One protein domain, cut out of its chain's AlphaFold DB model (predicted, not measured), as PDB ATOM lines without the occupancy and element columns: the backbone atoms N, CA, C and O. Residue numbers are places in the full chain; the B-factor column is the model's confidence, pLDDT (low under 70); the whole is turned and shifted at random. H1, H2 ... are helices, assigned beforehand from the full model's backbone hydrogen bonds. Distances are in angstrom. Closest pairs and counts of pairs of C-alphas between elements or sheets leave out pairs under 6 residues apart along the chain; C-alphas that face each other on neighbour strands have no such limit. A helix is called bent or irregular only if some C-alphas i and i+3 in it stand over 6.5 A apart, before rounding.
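AT A GLANCE: This is residues 129 to 191 of the 192 residues of an uncharacterized protein of Mucilaginibacter sp. 14171R-50 (UniProt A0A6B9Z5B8). H2 lies in the middle of three helices, with H1 set steeply at its first end, residues 147 to 151, and H3 slanting over its side. A long link folds back from the end of H2 to the start of H3, and its residues 171 to 176 stick out. The printed part has 63 residues, all helix by class, in the order H1, H2, H3, with no named strand. It is compact, with a radius of gyration of the C-alphas of 11.8 A and spans of 34 by 26 by 19 A.

IN THESE COORDINATES: H2, residues 147 to 161, is 23.4 A long and begins at C-alpha 147 (174.208, 159.719, 166.654). It is irregular: C-alphas 158 and 161 are 7.1 A apart. H1 spans residues 130 to 140, 15.2 A. H3, residues 177 to 190, is 19.7 A long and ends at C-alpha 190 (175.439, 170.557, 181.483).

HOW THE PARTS SIT: H2 touches H3 at a steep tilt of 45 degrees, the same way; the closest C-alphas, of Tyr 154 and Val 185, are 6.2 A apart. With residues 147 to 151 alone, H2 touches H1 at a steep tilt of 59 degrees, opposite ways; the closest C-alphas, of Ala 139 and Glu 147, are 5.8 A apart. H1 and H3 are apart. Every O i to N i+4 pair is within hydrogen-bond range in H1 and H3, and 9 of 11 in H2.

THE WHOLE: The C-alphas farthest apart, of Asp 129 and Ser 174, are 34.5 A apart. The printed part has no cut. The link from H2 to H3 is long, 15 residues. Residues 172 to 191 have pLDDT under 70.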
ATOM      1  N   ASP A 129     157.571 162.568 167.950       93.19
ATOM      2  CA  ASP A 129     158.860 162.086 167.440       93.19
ATOM      3  C   ASP A 129     160.086 162.697 168.136       93.19
ATOM      4  O   ASP A 129     161.141 162.895 167.529       93.19
ATOM      5  N   LEU A 130     159.959 162.978 169.441       92.06
ATOM      6  CA  LEU A 130     160.990 163.633 170.249       92.06
ATOM      7  C   LEU A 130     162.364 162.967 170.114       92.06
ATOM      8  O   LEU A 130     163.356 163.660 169.925       92.06
ATOM      9  N   LEU A 131     162.435 161.633 170.177       91.69
ATOM     10  CA  LEU A 131     163.706 160.910 170.075       91.69
ATOM     11  C   LEU A 131     164.368 161.100 168.706       91.69
ATOM     12  O   LEU A 131     165.571 161.340 168.637       91.69
ATOM     13  N   THR A 132     163.585 161.048 167.628       92.12
ATOM     14  CA  THR A 132     164.068 161.271 166.259       92.12
ATOM     15  C   THR A 132     164.590 162.693 166.096       92.12
ATOM     16  O   THR A 132     165.681 162.900 165.570       92.12
ATOM     17  N   ARG A 133     163.848 163.676 166.611       92.25
ATOM     18  CA  ARG A 133     164.238 165.088 166.572       92.25
ATOM     19  C   ARG A 133     165.497 165.355 167.387       92.25
ATOM     20  O   ARG A 133     166.418 165.991 166.893       92.25
ATOM     21  N   THR A 134     165.583 164.816 168.600       90.31
ATOM     22  CA  THR A 134     166.783 164.931 169.438       90.31
ATOM     23  C   THR A 134     167.989 164.286 168.763       90.31
ATOM     24  O   THR A 134     169.062 164.880 168.754       90.31
ATOM     25  N   LYS A 135     167.816 163.133 168.107       89.44
ATOM     26  CA  LYS A 135     168.879 162.499 167.316       89.44
ATOM     27  C   LYS A 135     169.368 163.393 166.171       89.44
ATOM     28  O   LYS A 135     170.569 163.478 165.942       89.44
ATOM     29  N   GLN A 136     168.459 164.076 165.473       88.88
ATOM     30  CA  GLN A 136     168.817 165.021 164.408       88.88
ATOM     31  C   GLN A 136     169.591 166.229 164.948       88.88
ATOM     32  O   GLN A 136     170.569 166.641 164.336       88.88
ATOM     33  N   VAL A 137     169.191 166.765 166.104       87.25
ATOM     34  CA  VAL A 137     169.908 167.870 166.760       87.25
ATOM     35  C   VAL A 137     171.317 167.439 167.188       87.25
ATOM     36  O   VAL A 137     172.267 168.182 166.970       87.25
ATOM     37  N   ILE A 138     171.476 166.221 167.717       85.44
ATOM     38  CA  ILE A 138     172.793 165.636 168.032       85.44
ATOM     39  C   ILE A 138     173.649 165.485 166.763       85.44
ATOM     40  O   ILE A 138     174.836 165.785 166.772       85.44
ATOM     41  N   ALA A 139     173.063 165.069 165.639       85.44
ATOM     42  CA  ALA A 139     173.796 164.994 164.373       85.44
ATOM     43  C   ALA A 139     174.294 166.383 163.921       85.44
ATOM     44  O   ALA A 139     175.423 166.537 163.457       85.44
ATOM     45  N   GLN A 140     173.460 167.413 164.097       84.81
ATOM     46  CA  GLN A 140     173.779 168.799 163.749       84.81
ATOM     47  C   GLN A 140     174.870 169.415 164.632       84.81
ATOM     48  O   GLN A 140     175.511 170.372 164.202       84.81
ATOM     49  N   SER A 141     175.132 168.871 165.826       79.81
ATOM     50  CA  SER A 141     176.213 169.346 166.699       79.81
ATOM     51  C   SER A 141     177.610 168.886 166.255       79.81
ATOM     52  O   SER A 141     178.581 169.122 166.966       79.81
ATOM     53  N   GLY A 142     177.730 168.238 165.089       76.69
ATOM     54  CA  GLY A 142     179.004 167.791 164.511       76.69
ATOM     55  C   GLY A 142     179.358 166.334 164.813       76.69
ATOM     56  O   GLY A 142     180.447 165.882 164.467       76.69
ATOM     57  N   LEU A 143     178.444 165.585 165.431       76.00
ATOM     58  CA  LEU A 143     178.665 164.215 165.877       76.00
ATOM     59  C   LEU A 143     178.188 163.195 164.825       76.00
ATOM     60  O   LEU A 143     177.177 162.515 165.000       76.00
ATOM     61  N   VAL A 144     178.900 163.129 163.699       75.94
ATOM     62  CA  VAL A 144     178.514 162.323 162.527       75.94
ATOM     63  C   VAL A 144     178.905 160.851 162.703       75.94
ATOM     64  O   VAL A 144     180.060 160.544 162.988       75.94
ATOM     65  N   GLY A 145     177.957 159.934 162.491       79.12
ATOM     66  CA  GLY A 145     178.165 158.479 162.529       79.12
ATOM     67  C   GLY A 145     178.030 157.831 163.913       79.12
ATOM     68  O   GLY A 145     178.031 156.606 164.016       79.12
ATOM     69  N   GLU A 146     177.871 158.631 164.970       82.56
ATOM     70  CA  GLU A 146     177.742 158.179 166.365       82.56
ATOM     71  C   GLU A 146     176.407 158.621 166.998       82.56
ATOM     72  O   GLU A 146     176.208 158.531 168.212       82.56
ATOM     73  N   GLU A 147     175.444 159.075 166.191       86.00
ATOM     74  CA  GLU A 147     174.208 159.719 166.654       86.00
ATOM     75  C   GLU A 147     173.369 158.787 167.535       86.00
ATOM     76  O   GLU A 147     172.696 159.219 168.470       86.00
ATOM     77  N   THR A 148     173.387 157.485 167.234       85.44
ATOM     78  CA  THR A 148     172.680 156.474 168.033       85.44
ATOM     79  C   THR A 148     173.331 156.305 169.406       85.44
ATOM     80  O   THR A 148     172.622 156.286 170.410       85.44
ATOM     81  N   ASN A 149     174.664 156.233 169.465       86.88
ATOM     82  CA  ASN A 149     175.400 156.074 170.720       86.88
ATOM     83  C   ASN A 149     175.277 157.325 171.592       86.88
ATOM     84  O   ASN A 149     175.054 157.218 172.798       86.88
ATOM     85  N   ALA A 150     175.323 158.508 170.983       86.19
ATOM     86  CA  ALA A 150     175.104 159.764 171.684       86.19
ATOM     87  C   ALA A 150     173.668 159.937 172.180       86.19
ATOM     88  O   ALA A 150     173.473 160.415 173.294       86.19
ATOM     89  N   LEU A 151     172.656 159.487 171.427       89.56
ATOM     90  CA  LEU A 151     171.279 159.477 171.926       89.56
ATOM     91  C   LEU A 151     171.124 158.541 173.136       89.56
ATOM     92  O   LEU A 151     170.461 158.907 174.105       89.56
ATOM     93  N   ILE A 152     171.737 157.353 173.102       89.38
ATOM     94  CA  ILE A 152     171.739 156.425 174.245       89.38
ATOM     95  C   ILE A 152     172.401 157.094 175.451       89.38
ATOM     96  O   ILE A 152     171.813 157.115 176.530       89.38
ATOM     97  N   ALA A 153     173.573 157.702 175.259       87.50
ATOM     98  CA  ALA A 153     174.284 158.409 176.315       87.50
ATOM     99  C   ALA A 153     173.457 159.563 176.902       87.50
ATOM    100  O   ALA A 153     173.311 159.653 178.121       87.50
ATOM    101  N   TYR A 154     172.833 160.380 176.050       87.56
ATOM    102  CA  TYR A 154     171.942 161.467 176.452       87.56
ATOM    103  C   TYR A 154     170.795 160.954 177.334       87.56
ATOM    104  O   TYR A 154     170.563 161.458 178.435       87.56
ATOM    105  N   LEU A 155     170.109 159.889 176.910       88.62
ATOM    106  CA  LEU A 155     169.031 159.282 177.694       88.62
ATOM    107  C   LEU A 155     169.536 158.725 179.030       88.62
ATOM    108  O   LEU A 155     168.870 158.898 180.056       88.62
ATOM    109  N   THR A 156     170.715 158.105 179.047       86.88
ATOM    110  CA  THR A 156     171.343 157.638 180.282       86.88
ATOM    111  C   THR A 156     171.627 158.798 181.239       86.88
ATOM    112  O   THR A 156     171.266 158.694 182.411       86.88
ATOM    113  N   TYR A 157     172.145 159.936 180.775       84.88
ATOM    114  CA  TYR A 157     172.382 161.099 181.642       84.88
ATOM    115  C   TYR A 157     171.091 161.706 182.205       84.88
ATOM    116  O   TYR A 157     171.004 161.979 183.407       84.88
ATOM    117  N   THR A 158     170.025 161.799 181.401       85.88
ATOM    118  CA  THR A 158     168.722 162.288 181.896       85.88
ATOM    119  C   THR A 158     168.093 161.379 182.961       85.88
ATOM    120  O   THR A 158     167.232 161.815 183.732       85.88
ATOM    121  N   SER A 159     168.541 160.125 183.077       87.12
ATOM    122  CA  SER A 159     168.049 159.189 184.091       87.12
ATOM    123  C   SER A 159     168.498 159.519 185.523       87.12
ATOM    124  O   SER A 159     167.940 158.954 186.462       87.12
ATOM    125  N   ARG A 160     169.424 160.475 185.723       81.25
ATOM    126  CA  ARG A 160     169.995 160.860 187.035       81.25
ATOM    127  C   ARG A 160     168.973 161.244 188.116       81.25
ATOM    128  O   ARG A 160     169.307 161.273 189.295       81.25
ATOM    129  N   LYS A 161     167.744 161.596 187.725       76.19
ATOM    130  CA  LYS A 161     166.634 161.947 188.634       76.19
ATOM    131  C   LYS A 161     165.617 160.816 188.839       76.19
ATOM    132  O   LYS A 161     164.638 161.016 189.552       76.19
ATOM    133  N   ARG A 162     165.806 159.654 188.210       79.44
ATOM    134  CA  ARG A 162     164.958 158.472 188.412       79.44
ATOM    135  C   ARG A 162     165.362 157.744 189.694       79.44
ATOM    136  O   ARG A 162     166.500 157.850 190.137       79.44
ATOM    137  N   HIS A 163     164.435 156.964 190.253       83.06
ATOM    138  CA  HIS A 163     164.706 156.101 191.411       83.06
ATOM    139  C   HIS A 163     165.851 155.110 191.133       83.06
ATOM    140  O   HIS A 163     166.638 154.794 192.020       83.06
ATOM    141  N   THR A 164     165.945 154.619 189.898       83.56
ATOM    142  CA  THR A 164     167.025 153.753 189.420       83.56
ATOM    143  C   THR A 164     167.717 154.426 188.229       83.56
ATOM    144  O   THR A 164     167.211 154.356 187.103       83.56
ATOM    145  N   PRO A 165     168.831 155.149 188.451       85.62
ATOM    146  CA  PRO A 165     169.590 155.745 187.362       85.62
ATOM    147  C   PRO A 165     170.218 154.651 186.493       85.62
ATOM    148  O   PRO A 165     170.590 153.578 186.964       85.62
ATOM    149  N   LEU A 166     170.310 154.927 185.198       87.50
ATOM    150  CA  LEU A 166     170.979 154.072 184.232       87.50
ATOM    151  C   LEU A 166     172.484 154.358 184.260       87.50
ATOM    152  O   LEU A 166     172.910 155.496 184.455       87.50
ATOM    153  N   HIS A 167     173.282 153.324 184.013       84.00
ATOM    154  CA  HIS A 167     174.733 153.426 183.886       84.00
ATOM    155  C   HIS A 167     175.143 153.137 182.440       84.00
ATOM    156  O   HIS A 167     174.614 152.216 181.819       84.00
ATOM    157  N   LEU A 168     176.079 153.924 181.908       83.50
ATOM    158  CA  LEU A 168     176.624 153.763 180.561       83.50
ATOM    159  C   LEU A 168     178.081 153.301 180.645       83.50
ATOM    160  O   LEU A 168     178.874 153.890 181.378       83.50
ATOM    161  N   MET A 169     178.445 152.293 179.853       81.44
ATOM    162  CA  MET A 169     179.828 151.857 179.673       81.44
ATOM    163  C   MET A 169     180.182 151.892 178.183       81.44
ATOM    164  O   MET A 169     179.544 151.220 177.377       81.44
ATOM    165  N   CYS A 170     181.205 152.666 177.813       75.31
ATOM    166  CA  CYS A 170     181.662 152.791 176.427       75.31
ATOM    167  C   CYS A 170     182.838 151.832 176.157       75.31
ATOM    168  O   CYS A 170     183.949 152.040 176.651       75.31
ATOM    169  N   LEU A 171     182.619 150.792 175.349       74.38
ATOM    170  CA  LEU A 171     183.625 149.794 174.954       74.38
ATOM    171  C   LEU A 171     183.987 149.958 173.466       74.38
ATOM    172  O   LEU A 171     183.118 150.193 172.639       74.38
ATOM    173  N   GLY A 172     185.273 149.859 173.116       66.00
ATOM    174  CA  GLY A 172     185.778 150.045 171.741       66.00
ATOM    175  C   GLY A 172     187.312 149.997 171.660       66.00
ATOM    176  O   GLY A 172     187.967 149.935 172.703       66.00
ATOM    177  N   ALA A 173     187.905 150.044 170.466       57.81
ATOM    178  CA  ALA A 173     189.364 150.153 170.315       57.81
ATOM    179  C   ALA A 173     189.880 151.493 170.892       57.81
ATOM    180  O   ALA A 173     189.120 152.458 170.992       57.81
ATOM    181  N   SER A 174     191.134 151.552 171.350       51.31
ATOM    182  CA  SER A 174     191.725 152.762 171.942       51.31
ATOM    183  C   SER A 174     191.837 153.873 170.893       51.31
ATOM    184  O   SER A 174     192.742 153.852 170.062       51.31
ATOM    185  N   GLY A 175     190.912 154.830 170.920       55.22
ATOM    186  CA  GLY A 175     190.894 155.968 170.007       55.22
ATOM    187  C   GLY A 175     190.231 157.201 170.637       55.22
ATOM    188  O   GLY A 175     189.444 157.052 171.579       55.22
ATOM    189  N   PRO A 176     190.536 158.409 170.127       55.81
ATOM    190  CA  PRO A 176     190.088 159.692 170.686       55.81
ATOM    191  C   PRO A 176     188.565 159.916 170.636       55.81
ATOM    192  O   PRO A 176     188.049 160.790 171.328       55.81
ATOM    193  N   SER A 177     187.823 159.111 169.872       54.00
ATOM    194  CA  SER A 177     186.373 159.239 169.699       54.00
ATOM    195  C   SER A 177     185.560 158.958 170.968       54.00
ATOM    196  O   SER A 177     184.512 159.565 171.157       54.00
ATOM    197  N   LYS A 178     186.025 158.092 171.879       63.38
ATOM    198  CA  LYS A 178     185.270 157.754 173.103       63.38
ATOM    199  C   LYS A 178     185.197 158.901 174.102       63.38
ATOM    200  O   LYS A 178     184.126 159.184 174.627       63.38
ATOM    201  N   THR A 179     186.342 159.526 174.371       62.00
ATOM    202  CA  THR A 179     186.433 160.662 175.293       62.00
ATOM    203  C   THR A 179     185.659 161.842 174.723       62.00
ATOM    204  O   THR A 179     184.846 162.429 175.424       62.00
ATOM    205  N   TRP A 180     185.797 162.086 173.415       64.50
ATOM    206  CA  TRP A 180     185.074 163.149 172.727       64.50
ATOM    207  C   TRP A 180     183.549 162.959 172.753       64.50
ATOM    208  O   TRP A 180     182.821 163.918 172.990       64.50
ATOM    209  N   LEU A 181     183.046 161.728 172.585       66.25
ATOM    210  CA  LEU A 181     181.618 161.418 172.730       66.25
ATOM    211  C   LEU A 181     181.111 161.687 174.150       66.25
ATOM    212  O   LEU A 181     180.048 162.277 174.326       66.25
ATOM    213  N   GLN A 182     181.865 161.254 175.161       66.31
ATOM    214  CA  GLN A 182     181.492 161.459 176.560       66.31
ATOM    215  C   GLN A 182     181.477 162.944 176.925       66.31
ATOM    216  O   GLN A 182     180.517 163.398 177.546       66.31
ATOM    217  N   GLU A 183     182.485 163.707 176.507       68.50
ATOM    218  CA  GLU A 183     182.564 165.154 176.726       68.50
ATOM    219  C   GLU A 183     181.438 165.893 175.991       68.50
ATOM    220  O   GLU A 183     180.672 166.615 176.625       68.50
ATOM    221  N   SER A 184     181.245 165.621 174.697       61.50
ATOM    222  CA  SER A 184     180.235 166.301 173.869       61.50
ATOM    223  C   SER A 184     178.808 166.076 174.377       61.50
ATOM    224  O   SER A 184     178.000 167.002 174.426       61.50
ATOM    225  N   VAL A 185     178.476 164.847 174.796       62.50
ATOM    226  CA  VAL A 185     177.143 164.561 175.349       62.50
ATOM    227  C   VAL A 185     176.994 165.162 176.756       62.50
ATOM    228  O   VAL A 185     175.918 165.653 177.106       62.50
ATOM    229  N   SER A 186     178.065 165.192 177.553       62.50
ATOM    230  CA  SER A 186     178.045 165.840 178.870       62.50
ATOM    231  C   SER A 186     177.801 167.346 178.759       62.50
ATOM    232  O   SER A 186     177.026 167.887 179.542       62.50
ATOM    233  N   GLU A 187     178.374 168.019 177.758       61.25
ATOM    234  CA  GLU A 187     178.103 169.436 177.478       61.25
ATOM    235  C   GLU A 187     176.630 169.685 177.120       61.25
ATOM    236  O   GLU A 187     176.042 170.666 177.580       61.25
ATOM    237  N   THR A 188     175.985 168.766 176.389       58.66
ATOM    238  CA  THR A 188     174.539 168.863 176.112       58.66
ATOM    239  C   THR A 188     173.638 168.649 177.339       58.66
ATOM    240  O   THR A 188     172.521 169.164 177.342       58.66
ATOM    241  N   ASP A 189     174.091 167.947 178.391       52.03
ATOM    242  CA  ASP A 189     173.369 167.820 179.681       52.03
ATOM    243  C   ASP A 189     173.730 168.943 180.679       52.03
ATOM    244  O   ASP A 189     172.917 169.316 181.526       52.03
ATOM    245  N   ALA A 190     174.935 169.515 180.582       41.50
ATOM    246  CA  ALA A 190     175.439 170.557 181.483       41.50
ATOM    247  C   ALA A 190     174.885 171.967 181.189       41.50
ATOM    248  O   ALA A 190     175.073 172.881 181.989       41.50
ATOM    249  N   GLY A 191     174.182 172.149 180.067       39.38
ATOM    250  CA  GLY A 191     173.541 173.411 179.681       39.38
ATOM    251  C   GLY A 191     172.178 173.703 180.332       39.38
ATOM    252  O   GLY A 191     171.502 174.633 179.880       39.38
TER     253      GLY A 191